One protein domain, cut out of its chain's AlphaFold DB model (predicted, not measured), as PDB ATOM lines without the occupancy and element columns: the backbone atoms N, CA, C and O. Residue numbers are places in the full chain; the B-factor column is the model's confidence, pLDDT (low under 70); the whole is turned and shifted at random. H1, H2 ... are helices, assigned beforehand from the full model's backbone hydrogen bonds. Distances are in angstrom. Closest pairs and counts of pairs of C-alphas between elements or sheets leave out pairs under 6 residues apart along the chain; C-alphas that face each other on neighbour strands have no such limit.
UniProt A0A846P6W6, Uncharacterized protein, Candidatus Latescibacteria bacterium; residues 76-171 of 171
ATOM      1  N   THR A  76     166.515 113.244  98.110       54.28
ATOM      2  CA  THR A  76     165.165 113.320  98.674       54.28
ATOM      3  C   THR A  76     164.935 112.432  99.892       54.28
ATOM      4  O   THR A  76     164.189 112.844 100.772       54.28
ATOM      5  N   LYS A  77     165.597 111.272 100.026       55.78
ATOM      6  CA  LYS A  77     165.376 110.415 101.209       55.78
ATOM      7  C   LYS A  77     166.031 110.970 102.480       55.78
ATOM      8  O   LYS A  77     165.441 110.924 103.549       55.78
ATOM      9  N   ARG A  78     167.198 111.612 102.356       55.75
ATOM     10  CA  ARG A  78     167.992 112.040 103.523       55.75
ATOM     11  C   ARG A  78     167.445 113.267 104.256       55.75
ATOM     12  O   ARG A  78     167.695 113.405 105.443       55.75
ATOM     13  N   VAL A  79     166.738 114.167 103.567       57.72
ATOM     14  CA  VAL A  79     166.130 115.347 104.213       57.72
ATOM     15  C   VAL A  79     164.870 114.946 104.976       57.72
ATOM     16  O   VAL A  79     164.645 115.448 106.072       57.72
ATOM     17  N   LEU A  80     164.093 114.000 104.441       58.03
ATOM     18  CA  LEU A  80     162.915 113.475 105.124       58.03
ATOM     19  C   LEU A  80     163.310 112.701 106.390       58.03
ATOM     20  O   LEU A  80     162.739 112.955 107.445       58.03
ATOM     21  N   ASP A  81     164.362 111.880 106.325       61.75
ATOM     22  CA  ASP A  81     164.909 111.184 107.502       61.75
ATOM     23  C   ASP A  81     165.494 112.151 108.554       61.75
ATOM     24  O   ASP A  81     165.497 111.846 109.744       61.75
ATOM     25  N   LEU A  82     165.968 113.336 108.146       60.03
ATOM     26  CA  LEU A  82     166.506 114.342 109.072       60.03
ATOM     27  C   LEU A  82     165.399 115.154 109.759       60.03
ATOM     28  O   LEU A  82     165.504 115.462 110.945       60.03
ATOM     29  N   VAL A  83     164.332 115.494 109.032       58.28
ATOM     30  CA  VAL A  83     163.149 116.177 109.590       58.28
ATOM     31  C   VAL A  83     162.366 115.238 110.511       58.28
ATOM     32  O   VAL A  83     161.827 115.679 111.522       58.28
ATOM     33  N   PHE A  84     162.380 113.936 110.220       54.59
ATOM     34  CA  PHE A  84     161.854 112.886 111.092       54.59
ATOM     35  C   PHE A  84     162.899 112.323 112.070       54.59
ATOM     36  O   PHE A  84     162.734 111.227 112.606       54.59
ATOM     37  N   SER A  85     163.987 113.057 112.321       64.94
ATOM     38  CA  SER A  85     164.953 112.641 113.331       64.94
ATOM     39  C   SER A  85     164.357 112.798 114.737       64.94
ATOM     40  O   SER A  85     163.688 113.784 115.058       64.94
ATOM     41  N   LEU A  86     164.639 111.812 115.596       63.16
ATOM     42  CA  LEU A  86     164.235 111.736 117.007       63.16
ATOM     43  C   LEU A  86     164.261 113.073 117.787       63.16
ATOM     44  O   LEU A  86     163.301 113.316 118.520       63.16
ATOM     45  N   PRO A  87     165.262 113.974 117.653       69.19
ATOM     46  CA  PRO A  87     165.275 115.224 118.418       69.19
ATOM     47  C   PRO A  87     164.113 116.175 118.102       69.19
ATOM     48  O   PRO A  87     163.648 116.877 119.000       69.19
ATOM     49  N   PHE A  88     163.603 116.192 116.866       70.81
ATOM     50  CA  PHE A  88     162.496 117.082 116.505       70.81
ATOM     51  C   PHE A  88     161.175 116.614 117.130       70.81
ATOM     52  O   PHE A  88     160.424 117.416 117.688       70.81
ATOM     53  N   LEU A  89     160.938 115.298 117.137       76.31
ATOM     54  CA  LEU A  89     159.784 114.692 117.809       76.31
ATOM     55  C   LEU A  89     159.836 114.905 119.327       76.31
ATOM     56  O   LEU A  89     158.807 115.202 119.938       76.31
ATOM     57  N   ILE A  90     161.027 114.819 119.929       74.81
ATOM     58  CA  ILE A  90     161.236 115.106 121.355       74.81
ATOM     59  C   ILE A  90     160.902 116.576 121.655       74.81
ATOM     60  O   ILE A  90     160.142 116.861 122.576       74.81
ATOM     61  N   SER A  91     161.387 117.524 120.848       75.50
ATOM     62  CA  SER A  91     161.102 118.950 121.061       75.50
ATOM     63  C   SER A  91     159.604 119.275 120.980       75.50
ATOM     64  O   SER A  91     159.073 119.951 121.864       75.50
ATOM     65  N   ILE A  92     158.901 118.739 119.975       80.62
ATOM     66  CA  ILE A  92     157.451 118.934 119.823       80.62
ATOM     67  C   ILE A  92     156.689 118.329 121.005       80.62
ATOM     68  O   ILE A  92     155.773 118.959 121.533       80.62
ATOM     69  N   SER A  93     157.067 117.131 121.458       80.94
ATOM     70  CA  SER A  93     156.396 116.485 122.591       80.94
ATOM     71  C   SER A  93     156.605 117.241 123.907       80.94
ATOM     72  O   SER A  93     155.641 117.402 124.654       80.94
ATOM     73  N   PHE A  94     157.790 117.809 124.157       79.69
ATOM     74  CA  PHE A  94     158.011 118.704 125.302       79.69
ATOM     75  C   PHE A  94     157.190 119.997 125.217       79.69
ATOM     76  O   PHE A  94     156.640 120.433 126.227       79.69
ATOM     77  N   ALA A  95     157.059 120.590 124.028       80.56
ATOM     78  CA  ALA A  95     156.233 121.781 123.836       80.56
ATOM     79  C   ALA A  95     154.747 121.490 124.113       80.56
ATOM     80  O   ALA A  95     154.099 122.233 124.851       80.56
ATOM     81  N   ILE A  96     154.221 120.377 123.589       85.38
ATOM     82  CA  ILE A  96     152.838 119.942 123.836       85.38
ATOM     83  C   ILE A  96     152.628 119.642 125.320       85.38
ATOM     84  O   ILE A  96     151.649 120.109 125.899       85.38
ATOM     85  N   LEU A  97     153.549 118.912 125.957       84.88
ATOM     86  CA  LEU A  97     153.473 118.613 127.386       84.88
ATOM     87  C   LEU A  97     153.460 119.901 128.217       84.88
ATOM     88  O   LEU A  97     152.633 120.033 129.114       84.88
ATOM     89  N   GLY A  98     154.305 120.878 127.876       82.12
ATOM     90  CA  GLY A  98     154.309 122.197 128.506       82.12
ATOM     91  C   GLY A  98     152.949 122.893 128.417       82.12
ATOM     92  O   GLY A  98     152.432 123.350 129.434       82.12
ATOM     93  N   VAL A  99     152.323 122.905 127.236       84.12
ATOM     94  CA  VAL A  99     150.985 123.495 127.032       84.12
ATOM     95  C   VAL A  99     149.908 122.739 127.816       84.12
ATOM     96  O   VAL A  99     149.085 123.366 128.483       84.12
ATOM     97  N   VAL A 100     149.921 121.403 127.792       86.75
ATOM     98  CA  VAL A 100     148.963 120.568 128.536       86.75
ATOM     99  C   VAL A 100     149.082 120.811 130.039       86.75
ATOM    100  O   VAL A 100     148.059 120.952 130.712       86.75
ATOM    101  N   LEU A 101     150.304 120.906 130.567       81.94
ATOM    102  CA  LEU A 101     150.540 121.222 131.974       81.94
ATOM    103  C   LEU A 101     150.048 122.636 132.324       81.94
ATOM    104  O   LEU A 101     149.460 122.836 133.386       81.94
ATOM    105  N   LEU A 102     150.216 123.599 131.415       78.62
ATOM    106  CA  LEU A 102     149.769 124.981 131.602       78.62
ATOM    107  C   LEU A 102     148.236 125.075 131.681       78.62
ATOM    108  O   LEU A 102     147.698 125.688 132.603       78.62
ATOM    109  N   VAL A 103     147.527 124.400 130.771       89.12
ATOM    110  CA  VAL A 103     146.052 124.341 130.762       89.12
ATOM    111  C   VAL A 103     145.520 123.602 131.995       89.12
ATOM    112  O   VAL A 103     144.552 124.036 132.621       89.12
ATOM    113  N   ASN A 104     146.191 122.526 132.413       85.75
ATOM    114  CA  ASN A 104     145.788 121.705 133.559       85.75
ATOM    115  C   ASN A 104     146.440 122.136 134.886       85.75
ATOM    116  O   ASN A 104     146.543 121.348 135.828       85.75
ATOM    117  N   ARG A 105     146.819 123.415 134.996       80.50
ATOM    118  CA  ARG A 105     147.417 124.052 136.183       80.50
ATOM    119  C   ARG A 105     146.739 123.676 137.505       80.50
ATOM    120  O   ARG A 105     147.415 123.463 138.511       80.50
ATOM    121  N   HIS A 106     145.405 123.642 137.530       81.75
ATOM    122  CA  HIS A 106     144.645 123.377 138.756       81.75
ATOM    123  C   HIS A 106     144.855 121.940 139.269       81.75
ATOM    124  O   HIS A 106     144.930 121.719 140.476       81.75
ATOM    125  N   TRP A 107     145.025 120.984 138.352       80.38
ATOM    126  CA  TRP A 107     145.215 119.571 138.658       80.38
ATOM    127  C   TRP A 107     146.624 119.293 139.193       80.38
ATOM    128  O   TRP A 107     146.781 118.622 140.211       80.38
ATOM    129  N   ILE A 108     147.652 119.910 138.599       72.56
ATOM    130  CA  ILE A 108     149.050 119.791 139.058       72.56
ATOM    131  C   ILE A 108     149.204 120.293 140.494       72.56
ATOM    132  O   ILE A 108     149.873 119.654 141.306       72.56
ATOM    133  N   ARG A 109     148.538 121.404 140.835       73.00
ATOM    134  CA  ARG A 109     148.556 121.940 142.201       73.00
ATOM    135  C   ARG A 109     147.986 120.940 143.211       73.00
ATOM    136  O   ARG A 109     148.519 120.840 144.308       73.00
ATOM    137  N   SER A 110     146.953 120.189 142.826       80.06
ATOM    138  CA  SER A 110     146.338 119.164 143.682       80.06
ATOM    139  C   SER A 110     147.193 117.897 143.839       80.06
ATOM    140  O   SER A 110     147.139 117.237 144.877       80.06
ATOM    141  N   LEU A 111     148.012 117.574 142.834       73.44
ATOM    142  CA  LEU A 111     148.966 116.465 142.888       73.44
ATOM    143  C   LEU A 111     150.157 116.784 143.791       73.44
ATOM    144  O   LEU A 111     150.523 115.963 144.625       73.44
ATOM    145  N   PHE A 112     150.723 117.987 143.668       66.56
ATOM    146  CA  PHE A 112     151.857 118.417 144.491       66.56
ATOM    147  C   PHE A 112     151.480 118.755 145.939       66.56
ATOM    148  O   PHE A 112     152.355 118.775 146.797       66.56
ATOM    149  N   SER A 113     150.198 118.984 146.243       67.06
ATOM    150  CA  SER A 113     149.738 119.181 147.624       67.06
ATOM    151  C   SER A 113     149.616 117.885 148.436       67.06
ATOM    152  O   SER A 113     149.293 117.951 149.617       67.06
ATOM    153  N   ARG A 114     149.835 116.707 147.835       60.47
ATOM    154  CA  ARG A 114     149.859 115.436 148.571       60.47
ATOM    155  C   ARG A 114     151.266 115.167 149.108       60.47
ATOM    156  O   ARG A 114     152.091 114.616 148.393       60.47
ATOM    157  N   ASP A 115     151.502 115.593 150.349       50.91
ATOM    158  CA  ASP A 115     152.505 115.104 151.315       50.91
ATOM    159  C   ASP A 115     153.775 114.444 150.744       50.91
ATOM    160  O   ASP A 115     154.138 113.317 151.084       50.91
ATOM    161  N   LEU A 116     154.532 115.174 149.928       60.78
ATOM    162  CA  LEU A 116     155.964 114.914 149.830       60.78
ATOM    163  C   LEU A 116     156.607 115.570 151.050       60.78
ATOM    164  O   LEU A 116     156.957 116.749 151.015       60.78
ATOM    165  N   GLN A 117     156.731 114.811 152.145       59.94
ATOM    166  CA  GLN A 117     157.591 115.161 153.279       59.94
ATOM    167  C   GLN A 117     159.047 115.185 152.792       59.94
ATOM    168  O   GLN A 117     159.805 114.231 152.951       59.94
ATOM    169  N   MET A 118     159.421 116.268 152.118       60.59
ATOM    170  CA  MET A 118     160.800 116.542 151.755       60.59
ATOM    171  C   MET A 118     161.599 116.694 153.057       60.59
ATOM    172  O   MET A 118     161.163 117.433 153.946       60.59
ATOM    173  N   PRO A 119     162.749 116.015 153.202       71.50
ATOM    174  CA  PRO A 119     163.610 116.183 154.365       71.50
ATOM    175  C   PRO A 119     163.943 117.670 154.554       71.50
ATOM    176  O   PRO A 119     164.302 118.345 153.586       71.50
ATOM    177  N   GLN A 120     163.823 118.183 155.784       72.81
ATOM    178  CA  GLN A 120     163.975 119.614 156.105       72.81
ATOM    179  C   GLN A 120     165.290 120.232 155.599       72.81
ATOM    180  O   GLN A 120     165.348 121.429 155.324       72.81
ATOM    181  N   GLU A 121     166.334 119.424 155.418       72.56
ATOM    182  CA  GLU A 121     167.613 119.873 154.868       72.56
ATOM    183  C   GLU A 121     167.490 120.407 153.428       72.56
ATOM    184  O   GLU A 121     168.126 121.406 153.085       72.56
ATOM    185  N   TYR A 122     166.609 119.828 152.604       63.75
ATOM    186  CA  TYR A 122     166.358 120.295 151.234       63.75
ATOM    187  C   TYR A 122     165.398 121.485 151.173       63.75
ATOM    188  O   TYR A 122     165.466 122.269 150.224       63.75
ATOM    189  N   ALA A 123     164.540 121.659 152.183       66.75
ATOM    190  CA  ALA A 123     163.628 122.799 152.262       66.75
ATOM    191  C   ALA A 123     164.411 124.117 152.390       66.75
ATOM    192  O   ALA A 123     164.180 125.056 151.631       66.75
ATOM    193  N   ASN A 124     165.430 124.141 153.252       78.75
ATOM    194  CA  ASN A 124     166.243 125.335 153.489       78.75
ATOM    195  C   ASN A 124     167.115 125.710 152.277       78.75
ATOM    196  O   ASN A 124     167.316 126.892 151.985       78.75
ATOM    197  N   ALA A 125     167.642 124.712 151.559       76.12
ATOM    198  CA  ALA A 125     168.394 124.940 150.327       76.12
ATOM    199  C   ALA A 125     167.475 125.435 149.197       76.12
ATOM    200  O   ALA A 125     167.824 126.383 148.491       76.12
ATOM    201  N   GLY A 126     166.283 124.843 149.072       71.25
ATOM    202  CA  GLY A 126     165.270 125.238 148.097       71.25
ATOM    203  C   GLY A 126     164.759 126.661 148.313       71.25
ATOM    204  O   GLY A 126     164.689 127.425 147.356       71.25
ATOM    205  N   GLU A 127     164.477 127.058 149.556       75.62
ATOM    206  CA  GLU A 127     164.010 128.412 149.882       75.62
ATOM    207  C   GLU A 127     165.052 129.492 149.571       75.62
ATOM    208  O   GLU A 127     164.705 130.547 149.037       75.62
ATOM    209  N   ARG A 128     166.342 129.238 149.829       78.94
ATOM    210  CA  ARG A 128     167.420 130.184 149.480       78.94
ATOM    211  C   ARG A 128     167.580 130.351 147.972       78.94
ATOM    212  O   ARG A 128     167.758 131.466 147.488       78.94
ATOM    213  N   LEU A 129     167.494 129.252 147.230       72.81
ATOM    214  CA  LEU A 129     167.638 129.269 145.776       72.81
ATOM    215  C   LEU A 129     166.412 129.920 145.118       72.81
ATOM    216  O   LEU A 129     166.555 130.808 144.279       72.81
ATOM    217  N   MET A 130     165.207 129.557 145.566       66.62
ATOM    218  CA  MET A 130     163.961 130.146 145.077       66.62
ATOM    219  C   MET A 130     163.840 131.626 145.427       66.62
ATOM    220  O   MET A 130     163.403 132.399 144.584       66.62
ATOM    221  N   SER A 131     164.255 132.061 146.618       74.50
ATOM    222  CA  SER A 131     164.206 133.486 146.980       74.50
ATOM    223  C   SER A 131     165.180 134.342 146.162       74.50
ATOM    224  O   SER A 131     164.778 135.416 145.717       74.50
ATOM    225  N   MET A 132     166.397 133.860 145.865       72.38
ATOM    226  CA  MET A 132     167.312 134.536 144.926       72.38
ATOM    227  C   MET A 132     166.693 134.678 143.534       72.38
ATOM    228  O   MET A 132     166.720 135.750 142.933       72.38
ATOM    229  N   ILE A 133     166.106 133.594 143.035       62.69
ATOM    230  CA  ILE A 133     165.479 133.528 141.716       62.69
ATOM    231  C   ILE A 133     164.257 134.460 141.626       62.69
ATOM    232  O   ILE A 133     164.102 135.196 140.653       62.69
ATOM    233  N   VAL A 134     163.405 134.467 142.652       68.00
ATOM    234  CA  VAL A 134     162.193 135.297 142.730       68.00
ATOM    235  C   VAL A 134     162.539 136.782 142.870       68.00
ATOM    236  O   VAL A 134     161.885 137.610 142.236       68.00
ATOM    237  N   GLN A 135     163.582 137.133 143.631       73.44
ATOM    238  CA  GLN A 135     164.080 138.512 143.699       73.44
ATOM    239  C   GLN A 135     164.636 138.989 142.357       73.44
ATOM    240  O   GLN A 135     164.382 140.125 141.964       73.44
ATOM    241  N   PHE A 136     165.342 138.123 141.627       68.94
ATOM    242  CA  PHE A 136     165.879 138.462 140.310       68.94
ATOM    243  C   PHE A 136     164.780 138.612 139.241       68.94
ATOM    244  O   PHE A 136     164.921 139.403 138.314       68.94
ATOM    245  N   ALA A 137     163.667 137.883 139.383       62.97
ATOM    246  CA  ALA A 137     162.550 137.865 138.433       62.97
ATOM    247  C   ALA A 137     161.377 138.800 138.788       62.97
ATOM    248  O   ALA A 137     160.342 138.763 138.123       62.97
ATOM    249  N   GLY A 138     161.509 139.631 139.827       66.06
ATOM    250  CA  GLY A 138     160.476 140.599 140.208       66.06
ATOM    251  C   GLY A 138     159.221 139.986 140.843       66.06
ATOM    252  O   GLY A 138     158.163 140.605 140.816       66.06
ATOM    253  N   GLY A 139     159.318 138.786 141.422       65.69
ATOM    254  CA  GLY A 139     158.233 138.187 142.207       65.69
ATOM    255  C   GLY A 139     157.296 137.244 141.449       65.69
ATOM    256  O   GLY A 139     156.597 136.461 142.092       65.69
ATOM    257  N   ASP A 140     157.284 137.265 140.114       74.88
ATOM    258  CA  ASP A 140     156.331 136.463 139.344       74.88
ATOM    259  C   ASP A 140     156.969 135.171 138.809       74.88
ATOM    260  O   ASP A 140     157.728 135.152 137.837       74.88
ATOM    261  N   VAL A 141     156.631 134.053 139.457       72.12
ATOM    262  CA  VAL A 141     157.068 132.688 139.102       72.12
ATOM    263  C   VAL A 141     156.770 132.355 137.629       72.12
ATOM    264  O   VAL A 141     157.474 131.555 137.000       72.12
ATOM    265  N   TRP A 142     155.753 132.996 137.045       64.56
ATOM    266  CA  TRP A 142     155.395 132.833 135.638       64.56
ATOM    267  C   TRP A 142     156.404 133.456 134.681       64.56
ATOM    268  O   TRP A 142     156.729 132.836 133.668       64.56
ATOM    269  N   ILE A 143     156.949 134.628 135.021       70.19
ATOM    270  CA  ILE A 143     158.001 135.277 134.228       70.19
ATOM    271  C   ILE A 143     159.223 134.369 134.193       70.19
ATOM    272  O   ILE A 143     159.796 134.141 133.132       70.19
ATOM    273  N   LEU A 144     159.564 133.761 135.329       69.25
ATOM    274  CA  LEU A 144     160.698 132.856 135.400       69.25
ATOM    275  C   LEU A 144     160.520 131.629 134.494       69.25
ATOM    276  O   LEU A 144     161.416 131.283 133.728       69.25
ATOM    277  N   THR A 145     159.347 131.000 134.530       75.62
ATOM    278  CA  THR A 145     159.072 129.806 133.718       75.62
ATOM    279  C   THR A 145     159.053 130.139 132.225       75.62
ATOM    280  O   THR A 145     159.599 129.388 131.415       75.62
ATOM    281  N   ALA A 146     158.488 131.293 131.854       71.62
ATOM    282  CA  ALA A 146     158.512 131.789 130.481       71.62
ATOM    283  C   ALA A 146     159.946 132.070 129.999       71.62
ATOM    284  O   ALA A 146     160.311 131.674 128.892       71.62
ATOM    285  N   VAL A 147     160.781 132.680 130.847       74.75
ATOM    286  CA  VAL A 147     162.199 132.935 130.557       74.75
ATOM    287  C   VAL A 147     162.964 131.623 130.378       74.75
ATOM    288  O   VAL A 147     163.697 131.489 129.401       74.75
ATOM    289  N   TYR A 148     162.760 130.625 131.241       78.56
ATOM    290  CA  TYR A 148     163.430 129.325 131.118       78.56
ATOM    291  C   TYR A 148     163.014 128.553 129.860       78.56
ATOM    292  O   TYR A 148     163.876 127.999 129.173       78.56
ATOM    293  N   LEU A 149     161.721 128.536 129.516       78.56
ATOM    294  CA  LEU A 149     161.242 127.925 128.270       78.56
ATOM    295  C   LEU A 149     161.809 128.640 127.040       78.56
ATOM    296  O   LEU A 149     162.275 127.978 126.113       78.56
ATOM    297  N   GLY A 150     161.833 129.975 127.057       78.19
ATOM    298  CA  GLY A 150     162.433 130.777 125.994       78.19
ATOM    299  C   GLY A 150     163.928 130.500 125.831       78.19
ATOM    300  O   GLY A 150     164.390 130.237 124.723       78.19
ATOM    301  N   LEU A 151     164.680 130.476 126.933       76.06
ATOM    302  CA  LEU A 151     166.120 130.218 126.923       76.06
ATOM    303  C   LEU A 151     166.439 128.805 126.417       76.06
ATOM    304  O   LEU A 151     167.332 128.622 125.592       76.06
ATOM    305  N   THR A 152     165.658 127.814 126.847       81.06
ATOM    306  CA  THR A 152     165.799 126.424 126.392       81.06
ATOM    307  C   THR A 152     165.506 126.305 124.895       81.06
ATOM    308  O   THR A 152     166.273 125.674 124.169       81.06
ATOM    309  N   ALA A 153     164.454 126.965 124.400       78.81
ATOM    310  CA  ALA A 153     164.132 126.988 122.976       78.81
ATOM    311  C   ALA A 153     165.248 127.641 122.141       78.81
ATOM    312  O   ALA A 153     165.625 127.102 121.102       78.81
ATOM    313  N   ILE A 154     165.824 128.754 122.613       77.75
ATOM    314  CA  ILE A 154     166.945 129.434 121.941       77.75
ATOM    315  C   ILE A 154     168.172 128.522 121.868       77.75
ATOM    316  O   ILE A 154     168.784 128.418 120.807       77.75
ATOM    317  N   ILE A 155     168.524 127.833 122.958       81.56
ATOM    318  CA  ILE A 155     169.684 126.931 122.985       81.56
ATOM    319  C   ILE A 155     169.481 125.761 122.016       81.56
ATOM    320  O   ILE A 155     170.376 125.457 121.225       81.56
ATOM    321  N   VAL A 156     168.303 125.130 122.025       83.75
ATOM    322  CA  VAL A 156     167.988 123.998 121.137       83.75
ATOM    323  C   VAL A 156     167.977 124.429 119.667       83.75
ATOM    324  O   VAL A 156     168.568 123.757 118.821       83.75
ATOM    325  N   LEU A 157     167.365 125.572 119.346       82.38
ATOM    326  CA  LEU A 157     167.340 126.091 117.974       82.38
ATOM    327  C   LEU A 157     168.727 126.544 117.504       82.38
ATOM    328  O   LEU A 157     169.124 126.244 116.378       82.38
ATOM    329  N   GLY A 158     169.481 127.230 118.363       85.00
ATOM    330  CA  GLY A 158     170.821 127.724 118.054       85.00
ATOM    331  C   GLY A 158     171.810 126.591 117.792       85.00
ATOM    332  O   GLY A 158     172.504 126.596 116.775       85.00
ATOM    333  N   THR A 159     171.827 125.577 118.659       82.25
ATOM    334  CA  THR A 159     172.664 124.382 118.465       82.25
ATOM    335  C   THR A 159     172.260 123.602 117.211       82.25
ATOM    336  O   THR A 159     173.132 123.206 116.439       82.25
ATOM    337  N   GLY A 160     170.958 123.470 116.927       84.62
ATOM    338  CA  GLY A 160     170.465 122.865 115.685       84.62
ATOM    339  C   GLY A 160     170.933 123.598 114.421       84.62
ATOM    340  O   GLY A 160     171.439 122.971 113.489       84.62
ATOM    341  N   LEU A 161     170.834 124.931 114.395       84.06
ATOM    342  CA  LEU A 161     171.305 125.746 113.268       84.06
ATOM    343  C   LEU A 161     172.823 125.667 113.083       84.06
ATOM    344  O   LEU A 161     173.300 125.595 111.950       84.06
ATOM    345  N   MET A 162     173.584 125.640 114.179       86.81
ATOM    346  CA  MET A 162     175.040 125.522 114.128       86.81
ATOM    347  C   MET A 162     175.474 124.189 113.503       86.81
ATOM    348  O   MET A 162     176.337 124.176 112.626       86.81
ATOM    349  N   VAL A 163     174.824 123.082 113.878       87.50
ATOM    350  CA  VAL A 163     175.079 121.754 113.293       87.50
ATOM    351  C   VAL A 163     174.729 121.724 111.802       87.50
ATOM    352  O   VAL A 163     175.491 121.189 110.993       87.50
ATOM    353  N   LEU A 164     173.610 122.338 111.406       82.81
ATOM    354  CA  LEU A 164     173.211 122.418 109.998       82.81
ATOM    355  C   LEU A 164     174.193 123.249 109.161       82.81
ATOM    356  O   LEU A 164     174.538 122.843 108.048       82.81
ATOM    357  N   ASN A 165     174.675 124.376 109.690       79.81
ATOM    358  CA  ASN A 165     175.687 125.193 109.023       79.81
ATOM    359  C   ASN A 165     177.020 124.454 108.905       79.81
ATOM    360  O   ASN A 165     177.609 124.450 107.826       79.81
ATOM    361  N   PHE A 166     177.454 123.757 109.957       85.69
ATOM    362  CA  PHE A 166     178.670 122.946 109.917       85.69
ATOM    363  C   PHE A 166     178.611 121.888 108.804       85.69
ATOM    364  O   PHE A 166     179.529 121.783 107.994       85.69
ATOM    365  N   MET A 167     177.490 121.172 108.668       83.19
ATOM    366  CA  MET A 167     177.311 120.209 107.572       83.19
ATOM    367  C   MET A 167     177.274 120.848 106.177       83.19
ATOM    368  O   MET A 167     177.536 120.163 105.187       83.19
ATOM    369  N   ARG A 168     176.921 122.133 106.073       80.69
ATOM    370  CA  ARG A 168     176.907 122.861 104.801       80.69
ATOM    371  C   ARG A 168     178.303 123.311 104.382       80.69
ATOM    372  O   ARG A 168     178.583 123.285 103.193       80.69
ATOM    373  N   THR A 169     179.148 123.705 105.332       81.94
ATOM    374  CA  THR A 169     180.514 124.187 105.068       81.94
ATOM    375  C   THR A 169     181.493 123.056 104.747       81.94
ATOM    376  O   THR A 169     182.455 123.268 104.023       81.94
ATOM    377  N   VAL A 170     181.253 121.848 105.262       76.00
ATOM    378  CA  VAL A 170     182.130 120.674 105.064       76.00
ATOM    379  C   VAL A 170     181.935 120.001 103.686       76.00
ATOM    380  O   VAL A 170     182.587 119.006 103.381       76.00
ATOM    381  N   ARG A 171     181.050 120.523 102.830       52.44
ATOM    382  CA  ARG A 171     180.703 119.945 101.525       52.44
ATOM    383  C   ARG A 171     181.085 120.871 100.381       52.44
ATOM    384  O   ARG A 171     181.503 120.325  99.340       52.44
TER     385      ARG A 171
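AT A GLANCE: This is residues 76 to 171 of the 171 residues of an uncharacterized protein of Candidatus Latescibacteria bacterium (UniProt A0A846P6W6). The domain is a long, open U of helices: H1 and H2 follow each other along one arm, the long H5 runs back along the other arm, and H3, a short link and H4 make the turn at one end. H2 and H5 come near each other along part of their length, while H4 makes a corner with the beginning of H5. The printed part has 96 residues with five named helices, in the order H1 to H5, and no named strand; the class is all helix. It is extended, with a radius of gyration of the C-alphas of 19.3 A and spans of 56 by 28 by 25 A.

HOW THE PARTS SIT: H1, residues 76 to 83, and H2, residues 86 to 103, meet only through their tight link of 2 residues. H3, residues 105 to 112, is close to but not clearly touching H2, about perpendicular at 85 degrees; their closest C-alphas, of Leu 101 and Ile 108, are 7.4 A apart. H4, residues 120 to 136, is apart from H3. H4 and H5, residues 141 to 169, only just touch, with 3 pairs of C-alphas within 8 A, through residues 133 to 134 and 141 to 144 alone. The closest C-alphas, of Val 134 and Val 141, are 6.8 A apart, and the lines are about perpendicular at 78 degrees. H2 and H5 are near each other, with 10 pairs of C-alphas within 10 A. Every O i to N i+4 pair is within hydrogen-bond range in H2, H3 and H5, against 3 of 4 in H1 and 12 of 13 in H4.

IN THESE COORDINATES: H1 begins at C-alpha 76, (165.165, 113.320, 98.674). H2 is 26.1 A long and H4 24.7 A. H5 is 42.2 A long and ends at C-alpha 169, (180.514, 124.187, 105.068).

THE WHOLE: The C-alphas of Thr 76 and Gln 120 are the two farthest apart, 57.8 A. The printed part has no cut and no long link. The mean pLDDT of the printed part is 73.4; 31 residues are under 70, among them 76 to 87 and 112 to 118.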